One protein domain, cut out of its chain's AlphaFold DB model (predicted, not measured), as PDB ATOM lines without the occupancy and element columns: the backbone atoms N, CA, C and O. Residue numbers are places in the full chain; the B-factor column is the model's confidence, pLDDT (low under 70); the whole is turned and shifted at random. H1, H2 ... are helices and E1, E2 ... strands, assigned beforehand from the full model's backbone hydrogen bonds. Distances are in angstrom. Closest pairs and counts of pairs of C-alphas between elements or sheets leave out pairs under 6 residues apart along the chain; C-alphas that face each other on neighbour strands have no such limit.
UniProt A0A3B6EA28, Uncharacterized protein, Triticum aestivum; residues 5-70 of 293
ATOM      1  N   GLU A   5     -52.737   9.287   6.016       88.50
ATOM      2  CA  GLU A   5     -52.112   8.142   6.672       88.50
ATOM      3  C   GLU A   5     -51.083   8.629   7.699       88.50
ATOM      4  O   GLU A   5     -50.334   9.578   7.447       88.50
ATOM      5  N   PHE A   6     -51.039   7.979   8.861       89.69
ATOM      6  CA  PHE A   6     -50.035   8.235   9.887       89.69
ATOM      7  C   PHE A   6     -49.371   6.926  10.308       89.69
ATOM      8  O   PHE A   6     -50.053   5.975  10.692       89.69
ATOM      9  N   VAL A   7     -48.043   6.900  10.258       91.19
ATOM     10  CA  VAL A   7     -47.213   5.739  10.578       91.19
ATOM     11  C   VAL A   7     -46.310   6.079  11.759       91.19
ATOM     12  O   VAL A   7     -45.651   7.116  11.786       91.19
ATOM     13  N   HIS A   8     -46.250   5.181  12.737       92.94
ATOM     14  CA  HIS A   8     -45.214   5.190  13.767       92.94
ATOM     15  C   HIS A   8     -44.215   4.072  13.469       92.94
ATOM     16  O   HIS A   8     -44.613   2.960  13.119       92.94
ATOM     17  N   ALA A   9     -42.925   4.383  13.558       93.06
ATOM     18  CA  ALA A   9     -41.835   3.459  13.276       93.06
ATOM     19  C   ALA A   9     -40.698   3.635  14.291       93.06
ATOM     20  O   ALA A   9     -40.594   4.661  14.959       93.06
ATOM     21  N   VAL A  10     -39.810   2.645  14.372       94.50
ATOM     22  CA  VAL A  10     -38.615   2.687  15.227       94.50
ATOM     23  C   VAL A  10     -37.410   2.254  14.396       94.50
ATOM     24  O   VAL A  10     -37.472   1.246  13.692       94.50
ATOM     25  N   ALA A  11     -36.313   3.001  14.485       93.56
ATOM     26  CA  ALA A  11     -35.045   2.718  13.821       93.56
ATOM     27  C   ALA A  11     -33.928   2.577  14.872       93.56
ATOM     28  O   ALA A  11     -33.112   3.490  15.047       93.56
ATOM     29  N   PRO A  12     -33.887   1.448  15.607       88.50
ATOM     30  CA  PRO A  12     -32.873   1.242  16.632       88.50
ATOM     31  C   PRO A  12     -31.483   1.196  15.983       88.50
ATOM     32  O   PRO A  12     -31.281   0.508  14.982       88.50
ATOM     33  N   GLY A  13     -30.522   1.930  16.546       91.06
ATOM     34  CA  GLY A  13     -29.158   2.016  16.015       91.06
ATOM     35  C   GLY A  13     -28.943   3.099  14.955       91.06
ATOM     36  O   GLY A  13     -27.830   3.223  14.457       91.06
ATOM     37  N   VAL A  14     -29.969   3.893  14.633       93.69
ATOM     38  CA  VAL A  14     -29.812   5.160  13.907       93.69
ATOM     39  C   VAL A  14     -29.896   6.294  14.920       93.69
ATOM     40  O   VAL A  14     -30.825   6.329  15.728       93.69
ATOM     41  N   THR A  15     -28.928   7.198  14.904       93.62
ATOM     42  CA  THR A  15     -28.922   8.428  15.707       93.62
ATOM     43  C   THR A  15     -29.365   9.625  14.868       93.62
ATOM     44  O   THR A  15     -29.376   9.579  13.636       93.62
ATOM     45  N   VAL A  16     -29.704  10.737  15.518       89.44
ATOM     46  CA  VAL A  16     -29.925  12.021  14.841       89.44
ATOM     47  C   VAL A  16     -28.680  12.416  14.045       89.44
ATOM     48  O   VAL A  16     -28.799  12.851  12.897       89.44
ATOM     49  N   ALA A  17     -27.486  12.214  14.612       87.12
ATOM     50  CA  ALA A  17     -26.218  12.529  13.959       87.12
ATOM     51  C   ALA A  17     -26.027  11.745  12.652       87.12
ATOM     52  O   ALA A  17     -25.610  12.334  11.656       87.12
ATOM     53  N   ASP A  18     -26.421  10.468  12.619       86.44
ATOM     54  CA  ASP A  18     -26.362   9.640  11.407       86.44
ATOM     55  C   ASP A  18     -27.213  10.201  10.263       86.44
ATOM     56  O   ASP A  18     -26.949   9.893   9.106       86.44
ATOM     57  N   VAL A  19     -28.223  11.024  10.563       84.94
ATOM     58  CA  VAL A  19     -29.114  11.638   9.571       84.94
ATOM     59  C   VAL A  19     -28.646  13.033   9.154       84.94
ATOM     60  O   VAL A  19     -28.715  13.357   7.969       84.94
ATOM     61  N   VAL A  20     -28.201  13.867  10.100       81.94
ATOM     62  CA  VAL A  20     -27.981  15.310   9.859       81.94
ATOM     63  C   VAL A  20     -26.530  15.700   9.575       81.94
ATOM     64  O   VAL A  20     -26.301  16.753   8.983       81.94
ATOM     65  N   VAL A  21     -25.556  14.890  10.000       80.75
ATOM     66  CA  VAL A  21     -24.122  15.175   9.809       80.75
ATOM     67  C   VAL A  21     -23.628  14.797   8.407       80.75
ATOM     68  O   VAL A  21     -22.824  15.550   7.847       80.75
ATOM     69  N   PRO A  22     -24.051  13.666   7.802       81.38
ATOM     70  CA  PRO A  22     -23.540  13.271   6.498       81.38
ATOM     71  C   PRO A  22     -23.826  14.295   5.403       81.38
ATOM     72  O   PRO A  22     -24.928  14.822   5.272       81.38
ATOM     73  N   LEU A  23     -22.826  14.503   4.544       73.31
ATOM     74  CA  LEU A  23     -22.959  15.352   3.363       73.31
ATOM     75  C   LEU A  23     -23.973  14.795   2.355       73.31
ATOM     76  O   LEU A  23     -24.609  15.560   1.640       73.31
ATOM     77  N   TYR A  24     -24.089  13.465   2.292       80.44
ATOM     78  CA  TYR A  24     -25.028  12.742   1.444       80.44
ATOM     79  C   TYR A  24     -26.154  12.164   2.289       80.44
ATOM     80  O   TYR A  24     -25.870  11.551   3.316       80.44
ATOM     81  N   THR A  25     -27.408  12.258   1.831       79.75
ATOM     82  CA  THR A  25     -28.521  11.594   2.528       79.75
ATOM     83  C   THR A  25     -28.262  10.088   2.664       79.75
ATOM     84  O   THR A  25     -28.148   9.393   1.643       79.75
ATOM     85  N   PRO A  26     -28.212   9.563   3.900       82.94
ATOM     86  CA  PRO A  26     -28.042   8.140   4.151       82.94
ATOM     87  C   PRO A  26     -29.159   7.311   3.522       82.94
ATOM     88  O   PRO A  26     -30.323   7.708   3.516       82.94
ATOM     89  N   VAL A  27     -28.835   6.103   3.059       83.31
ATOM     90  CA  VAL A  27     -29.820   5.209   2.423       83.31
ATOM     91  C   VAL A  27     -30.987   4.884   3.362       83.31
ATOM     92  O   VAL A  27     -32.124   4.804   2.900       83.31
ATOM     93  N   VAL A  28     -30.727   4.760   4.670       83.88
ATOM     94  CA  VAL A  28     -31.756   4.457   5.680       83.88
ATOM     95  C   VAL A  28     -32.856   5.517   5.733       83.88
ATOM     96  O   VAL A  28     -34.019   5.171   5.924       83.88
ATOM     97  N   VAL A  29     -32.533   6.783   5.445       84.88
ATOM     98  CA  VAL A  29     -33.500   7.890   5.471       84.88
ATOM     99  C   VAL A  29     -34.645   7.661   4.486       84.88
ATOM    100  O   VAL A  29     -35.766   8.060   4.766       84.88
ATOM    101  N   ARG A  30     -34.421   6.948   3.373       83.56
ATOM    102  CA  ARG A  30     -35.489   6.615   2.410       83.56
ATOM    103  C   ARG A  30     -36.616   5.801   3.040       83.56
ATOM    104  O   ARG A  30     -37.775   6.038   2.735       83.56
ATOM    105  N   SER A  31     -36.277   4.898   3.962       85.56
ATOM    106  CA  SER A  31     -37.260   4.081   4.688       85.56
ATOM    107  C   SER A  31     -38.103   4.879   5.686       85.56
ATOM    108  O   SER A  31     -39.094   4.367   6.200       85.56
ATOM    109  N   PHE A  32     -37.724   6.130   5.962       88.50
ATOM    110  CA  PHE A  32     -38.476   7.001   6.857       88.50
ATOM    111  C   PHE A  32     -39.604   7.741   6.134       88.50
ATOM    112  O   PHE A  32     -40.499   8.249   6.800       88.50
ATOM    113  N   PHE A  33     -39.575   7.814   4.797       85.94
ATOM    114  CA  PHE A  33     -40.587   8.512   4.006       85.94
ATOM    115  C   PHE A  33     -41.683   7.542   3.543       85.94
ATOM    116  O   PHE A  33     -41.407   6.648   2.737       85.94
ATOM    117  N   PRO A  34     -42.942   7.724   3.982       83.12
ATOM    118  CA  PRO A  34     -44.044   6.928   3.468       83.12
ATOM    119  C   PRO A  34     -44.258   7.249   1.986       83.12
ATOM    120  O   PRO A  34     -44.069   8.387   1.546       83.12
ATOM    121  N   LEU A  35     -44.674   6.245   1.213       80.81
ATOM    122  CA  LEU A  35     -44.851   6.336  -0.243       80.81
ATOM    123  C   LEU A  35     -43.553   6.629  -1.025       80.81
ATOM    124  O   LEU A  35     -43.628   7.053  -2.182       80.81
ATOM    125  N   ASP A  36     -42.368   6.395  -0.443       78.25
ATOM    126  CA  ASP A  36     -41.117   6.487  -1.203       78.25
ATOM    127  C   ASP A  36     -41.171   5.586  -2.449       78.25
ATOM    128  O   ASP A  36     -41.655   4.453  -2.430       78.25
ATOM    129  N   GLY A  37     -40.703   6.124  -3.574       70.00
ATOM    130  CA  GLY A  37     -40.757   5.452  -4.869       70.00
ATOM    131  C   GLY A  37     -42.102   5.516  -5.607       70.00
ATOM    132  O   GLY A  37     -42.121   5.162  -6.790       70.00
ATOM    133  N   LEU A  38     -43.183   6.011  -4.988       73.31
ATOM    134  CA  LEU A  38     -44.460   6.220  -5.676       73.31
ATOM    135  C   LEU A  38     -44.340   7.389  -6.663       73.31
ATOM    136  O   LEU A  38     -44.028   8.520  -6.293       73.31
ATOM    137  N   LEU A  39     -44.588   7.121  -7.944       67.56
ATOM    138  CA  LEU A  39     -44.555   8.163  -8.965       67.56
ATOM    139  C   LEU A  39     -45.818   9.018  -8.883       67.56
ATOM    140  O   LEU A  39     -46.920   8.506  -8.703       67.56
ATOM    141  N   GLY A  40     -45.676  10.324  -9.121       62.81
ATOM    142  CA  GLY A  40     -46.811  11.248  -9.109       62.81
ATOM    143  C   GLY A  40     -47.955  10.864 -10.057       62.81
ATOM    144  O   GLY A  40     -49.109  11.130  -9.746       62.81
ATOM    145  N   VAL A  41     -47.666  10.193 -11.177       60.53
ATOM    146  CA  VAL A  41     -48.701   9.674 -12.094       60.53
ATOM    147  C   VAL A  41     -49.503   8.516 -11.490       60.53
ATOM    148  O   VAL A  41     -50.713   8.441 -11.691       60.53
ATOM    149  N   ASP A  42     -48.858   7.664 -10.694       64.12
ATOM    150  CA  ASP A  42     -49.486   6.515 -10.033       64.12
ATOM    151  C   ASP A  42     -50.265   6.955  -8.782       64.12
ATOM    152  O   ASP A  42     -51.309   6.389  -8.452       64.12
ATOM    153  N   ALA A  43     -49.802   8.023  -8.122       64.81
ATOM    154  CA  ALA A  43     -50.506   8.664  -7.014       64.81
ATOM    155  C   ALA A  43     -51.865   9.256  -7.436       64.81
ATOM    156  O   ALA A  43     -52.780   9.321  -6.621       64.81
ATOM    157  N   VAL A  44     -52.010   9.671  -8.702       62.25
ATOM    158  CA  VAL A  44     -53.270  10.202  -9.258       62.25
ATOM    159  C   VAL A  44     -54.223   9.082  -9.689       62.25
ATOM    160  O   VAL A  44     -55.438   9.237  -9.580       62.25
ATOM    161  N   ALA A  45     -53.689   7.962 -10.183       63.84
ATOM    162  CA  ALA A  45     -54.483   6.859 -10.727       63.84
ATOM    163  C   ALA A  45     -54.940   5.829  -9.673       63.84
ATOM    164  O   ALA A  45     -55.880   5.079  -9.927       63.84
ATOM    165  N   GLY A  46     -54.281   5.763  -8.511       64.69
ATOM    166  CA  GLY A  46     -54.582   4.791  -7.454       64.69
ATOM    167  C   GLY A  46     -55.379   5.347  -6.267       64.69
ATOM    168  O   GLY A  46     -55.479   6.554  -6.060       64.69
ATOM    169  N   SER A  47     -55.899   4.448  -5.428       72.31
ATOM    170  CA  SER A  47     -56.515   4.778  -4.131       72.31
ATOM    171  C   SER A  47     -55.454   5.019  -3.046       72.31
ATOM    172  O   SER A  47     -55.437   4.321  -2.042       72.31
ATOM    173  N   HIS A  48     -54.558   5.982  -3.258       78.31
ATOM    174  CA  HIS A  48     -53.517   6.343  -2.288       78.31
ATOM    175  C   HIS A  48     -53.981   7.488  -1.371       78.31
ATOM    176  O   HIS A  48     -54.873   8.255  -1.764       78.31
ATOM    177  N   PRO A  49     -53.405   7.622  -0.162       83.12
ATOM    178  CA  PRO A  49     -53.692   8.761   0.696       83.12
ATOM    179  C   PRO A  49     -53.174  10.062   0.070       83.12
ATOM    180  O   PRO A  49     -52.158  10.089  -0.627       83.12
ATOM    181  N   VAL A  50     -53.888  11.163   0.316       83.12
ATOM    182  CA  VAL A  50     -53.487  12.504  -0.155       83.12
ATOM    183  C   VAL A  50     -52.265  13.015   0.612       83.12
ATOM    184  O   VAL A  50     -51.457  13.774   0.074       83.12
ATOM    185  N   LEU A  51     -52.139  12.582   1.862       87.25
ATOM    186  CA  LEU A  51     -51.069  12.912   2.785       87.25
ATOM    187  C   LEU A  51     -50.657  11.643   3.533       87.25
ATOM    188  O   LEU A  51     -51.523  10.941   4.044       87.25
ATOM    189  N   ALA A  52     -49.364  11.382   3.664       89.69
ATOM    190  CA  ALA A  52     -48.852  10.353   4.560       89.69
ATOM    191  C   ALA A  52     -47.740  10.943   5.429       89.69
ATOM    192  O   ALA A  52     -46.840  11.598   4.908       89.69
ATOM    193  N   ALA A  53     -47.794  10.731   6.739       91.56
ATOM    194  CA  ALA A  53     -46.761  11.169   7.671       91.56
ATOM    195  C   ALA A  53     -46.214   9.977   8.457       91.56
ATOM    196  O   ALA A  53     -46.975   9.104   8.865       91.56
ATOM    197  N   GLN A  54     -44.904   9.951   8.683       92.81
ATOM    198  CA  GLN A  54     -44.247   8.935   9.494       92.81
ATOM    199  C   GLN A  54     -43.421   9.592  10.595       92.81
ATOM    200  O   GLN A  54     -42.540  10.403  10.316       92.81
ATOM    201  N   ALA A  55     -43.681   9.217  11.845       93.62
ATOM    202  CA  ALA A  55     -42.827   9.531  12.982       93.62
ATOM    203  C   ALA A  55     -41.955   8.308  13.291       93.62
ATOM    204  O   ALA A  55     -42.469   7.256  13.664       93.62
ATOM    205  N   THR A  56     -40.643   8.443  13.103       94.62
ATOM    206  CA  THR A  56     -39.664   7.380  13.356       94.62
ATOM    207  C   THR A  56     -38.853   7.709  14.601       94.62
ATOM    208  O   THR A  56     -38.138   8.711  14.621       94.62
ATOM    209  N   GLU A  57     -38.943   6.874  15.632       95.94
ATOM    210  CA  GLU A  57     -38.089   6.960  16.817       95.94
ATOM    211  C   GLU A  57     -36.665   6.515  16.470       95.94
ATOM    212  O   GLU A  57     -36.440   5.407  15.977       95.94
ATOM    213  N   LEU A  58     -35.710   7.409  16.708       95.50
ATOM    214  CA  LEU A  58     -34.276   7.172  16.605       95.50
ATOM    215  C   LEU A  58     -33.712   6.876  18.000       95.50
ATOM    216  O   LEU A  58     -34.382   7.056  19.014       95.50
ATOM    217  N   THR A  59     -32.448   6.466  18.057       95.88
ATOM    218  CA  THR A  59     -31.756   6.134  19.315       95.88
ATOM    219  C   THR A  59     -31.754   7.301  20.313       95.88
ATOM    220  O   THR A  59     -31.859   7.085  21.518       95.88
ATOM    221  N   ASP A  60     -31.641   8.532  19.817       95.31
ATOM    222  CA  ASP A  60     -31.486   9.768  20.590       95.31
ATOM    223  C   ASP A  60     -32.414  10.901  20.102       95.31
ATOM    224  O   ASP A  60     -32.184  12.074  20.398       95.31
ATOM    225  N   GLY A  61     -33.479  10.576  19.358       93.12
ATOM    226  CA  GLY A  61     -34.400  11.581  18.828       93.12
ATOM    227  C   GLY A  61     -35.567  11.018  18.022       93.12
ATOM    228  O   GLY A  61     -35.884   9.837  18.092       93.12
ATOM    229  N   VAL A  62     -36.224  11.881  17.244       91.25
ATOM    230  CA  VAL A  62     -37.349  11.511  16.368       91.25
ATOM    231  C   VAL A  62     -37.151  12.138  14.993       91.25
ATOM    232  O   VAL A  62     -36.816  13.319  14.886       91.25
ATOM    233  N   PHE A  63     -37.402  11.365  13.939       91.50
ATOM    234  CA  PHE A  63     -37.485  11.843  12.563       91.50
ATOM    235  C   PHE A  63     -38.948  11.886  12.116       91.50
ATOM    236  O   PHE A  63     -39.626  10.861  12.128       91.50
ATOM    237  N   VAL A  64     -39.437  13.057  11.702       91.31
ATOM    238  CA  VAL A  64     -40.802  13.220  11.179       91.31
ATOM    239  C   VAL A  64     -40.736  13.455   9.673       91.31
ATOM    240  O   VAL A  64     -40.262  14.495   9.223       91.31
ATOM    241  N   ALA A  65     -41.223  12.486   8.903       88.00
ATOM    242  CA  ALA A  65     -41.323  12.552   7.452       88.00
ATOM    243  C   ALA A  65     -42.768  12.803   7.025       88.00
ATOM    244  O   ALA A  65     -43.698  12.300   7.654       88.00
ATOM    245  N   MET A  66     -42.968  13.529   5.926       88.00
ATOM    246  CA  MET A  66     -44.297  13.750   5.363       88.00
ATOM    247  C   MET A  66     -44.249  13.764   3.835       88.00
ATOM    248  O   MET A  66     -43.393  14.417   3.241       88.00
ATOM    249  N   SER A  67     -45.205  13.076   3.223       85.31
ATOM    250  CA  SER A  67     -45.425  12.981   1.783       85.31
ATOM    251  C   SER A  67     -46.798  13.565   1.459       85.31
ATOM    252  O   SER A  67     -47.809  13.111   1.990       85.31
ATOM    253  N   LEU A  68     -46.842  14.581   0.595       83.88
ATOM    254  CA  LEU A  68     -48.073  15.231   0.135       83.88
ATOM    255  C   LEU A  68     -48.244  14.995  -1.365       83.88
ATOM    256  O   LEU A  68     -47.307  15.190  -2.143       83.88
ATOM    257  N   ASN A  69     -49.452  14.630  -1.788       80.44
ATOM    258  CA  ASN A  69     -49.773  14.555  -3.203       80.44
ATOM    259  C   ASN A  69     -49.695  15.957  -3.830       80.44
ATOM    260  O   ASN A  69     -50.521  16.829  -3.567       80.44
ATOM    261  N   HIS A  70     -48.721  16.162  -4.715       77.94
ATOM    262  CA  HIS A  70     -48.489  17.455  -5.358       77.94
ATOM    263  C   HIS A  70     -49.676  17.959  -6.198       77.94
ATOM    264  O   HIS A  70     -49.767  19.148  -6.488       77.94
TER     265      HIS A  70
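What this domain is: This is residues 5 to 70 of the 293 residues of an uncharacterized protein of Triticum aestivum (UniProt A0A3B6EA28). What is the main picture? A narrow sheet of three strands makes a long wall, and the chain between its first two strands, E1 and E2, is strung along it as three short helices with loops between them. H2 stands over one face of the sheet, H1 is near the end where E3 begins, and H3 is beyond the other end, away from the sheet. What is it built of? The printed part has 66 residues, with three named helices and three named strands in the order E1, H1, H2, H3, E2, E3, in the mixed class of helices and strands; the sheet is mixed, in the order E1, E2, E3, with E1 and E2 parallel and E2 and E3 antiparallel. How is its outline? It is elongated, spanning 38 by 24 by 15 A, and only just loose, close to compact, with a radius of gyration of the C-alphas of 13.1 A.

How they stand to each other: How do the strands stand beside each other? Edge strand E1, residues 5 to 10, is parallel to inner strand E2, residues 51 to 57, at 16 degrees, with N 5 and O 51 within hydrogen-bond range at 2.8 A and N 53 and O 5 at 2.9 A. E2 is antiparallel to edge strand E3, residues 62 to 68, at 169 degrees, with N 52 and O 67 within range at 2.9 A, and the two form a hairpin. What lies between E1 and E2 along the chain? Helices H1, residues 16 to 20, H2, residues 27 to 32, and H3, residues 40 to 45, make with E1 and E2 a strand-helix-strand unit, two parallel neighbour strands with helices between them. Where do these helices stand? H2 is on the sheet at a height over the sheet of 10.1 A, stands up from it at 46 degrees, and lies over E3, only just not over E2 as well, where 2 of its C-alphas fall; its closest C-alphas to E3 are those of Phe 32 and Ala 65, 6.3 A apart. H1 is only just not on the sheet, with 4 pairs of C-alphas within 10 A, and is close to H2 but not clearly touching, the closest C-alphas being those of Val 19 and Val 29 at 7.1 A. H3 is not on the sheet and is apart from H1, H2, E1 and E3. How are the helix backbones made? In H1 and H3 every O i to N i+4 pair is within hydrogen-bond range, while H2 has 0 of 2 such pairs but 3 of 3 O i to N i+3 pairs within range.

Where its parts are: Where does the printed part begin? E1 runs 16.9 A from C-alpha 5 at (-52.112, 8.142, 6.672) to C-alpha 10. How long are the helices? H1 measures 6.3 A from first to last C-alpha, H2 9.9 A and H3 9.0 A. Where do the last two strands run? E2 spans 20.0 A from C-alpha 51 at (-51.069, 12.912, 2.785), and E3 spans 19.8 A, ending at C-alpha 68 at (-48.073, 15.231, 0.135).

The domain as a whole: How large is it? The two C-alphas farthest apart are those of Ala 45 and Asp 60, at 39.0 A. Is it unbroken, and what stands free? The printed part has no cut, and no link is long. Residues 20 to 25, of which 20 belongs to H1, stand free. Where is the confidence low? Residues 39 to 46 have pLDDT under 70, and the mean of the printed part is 83.8.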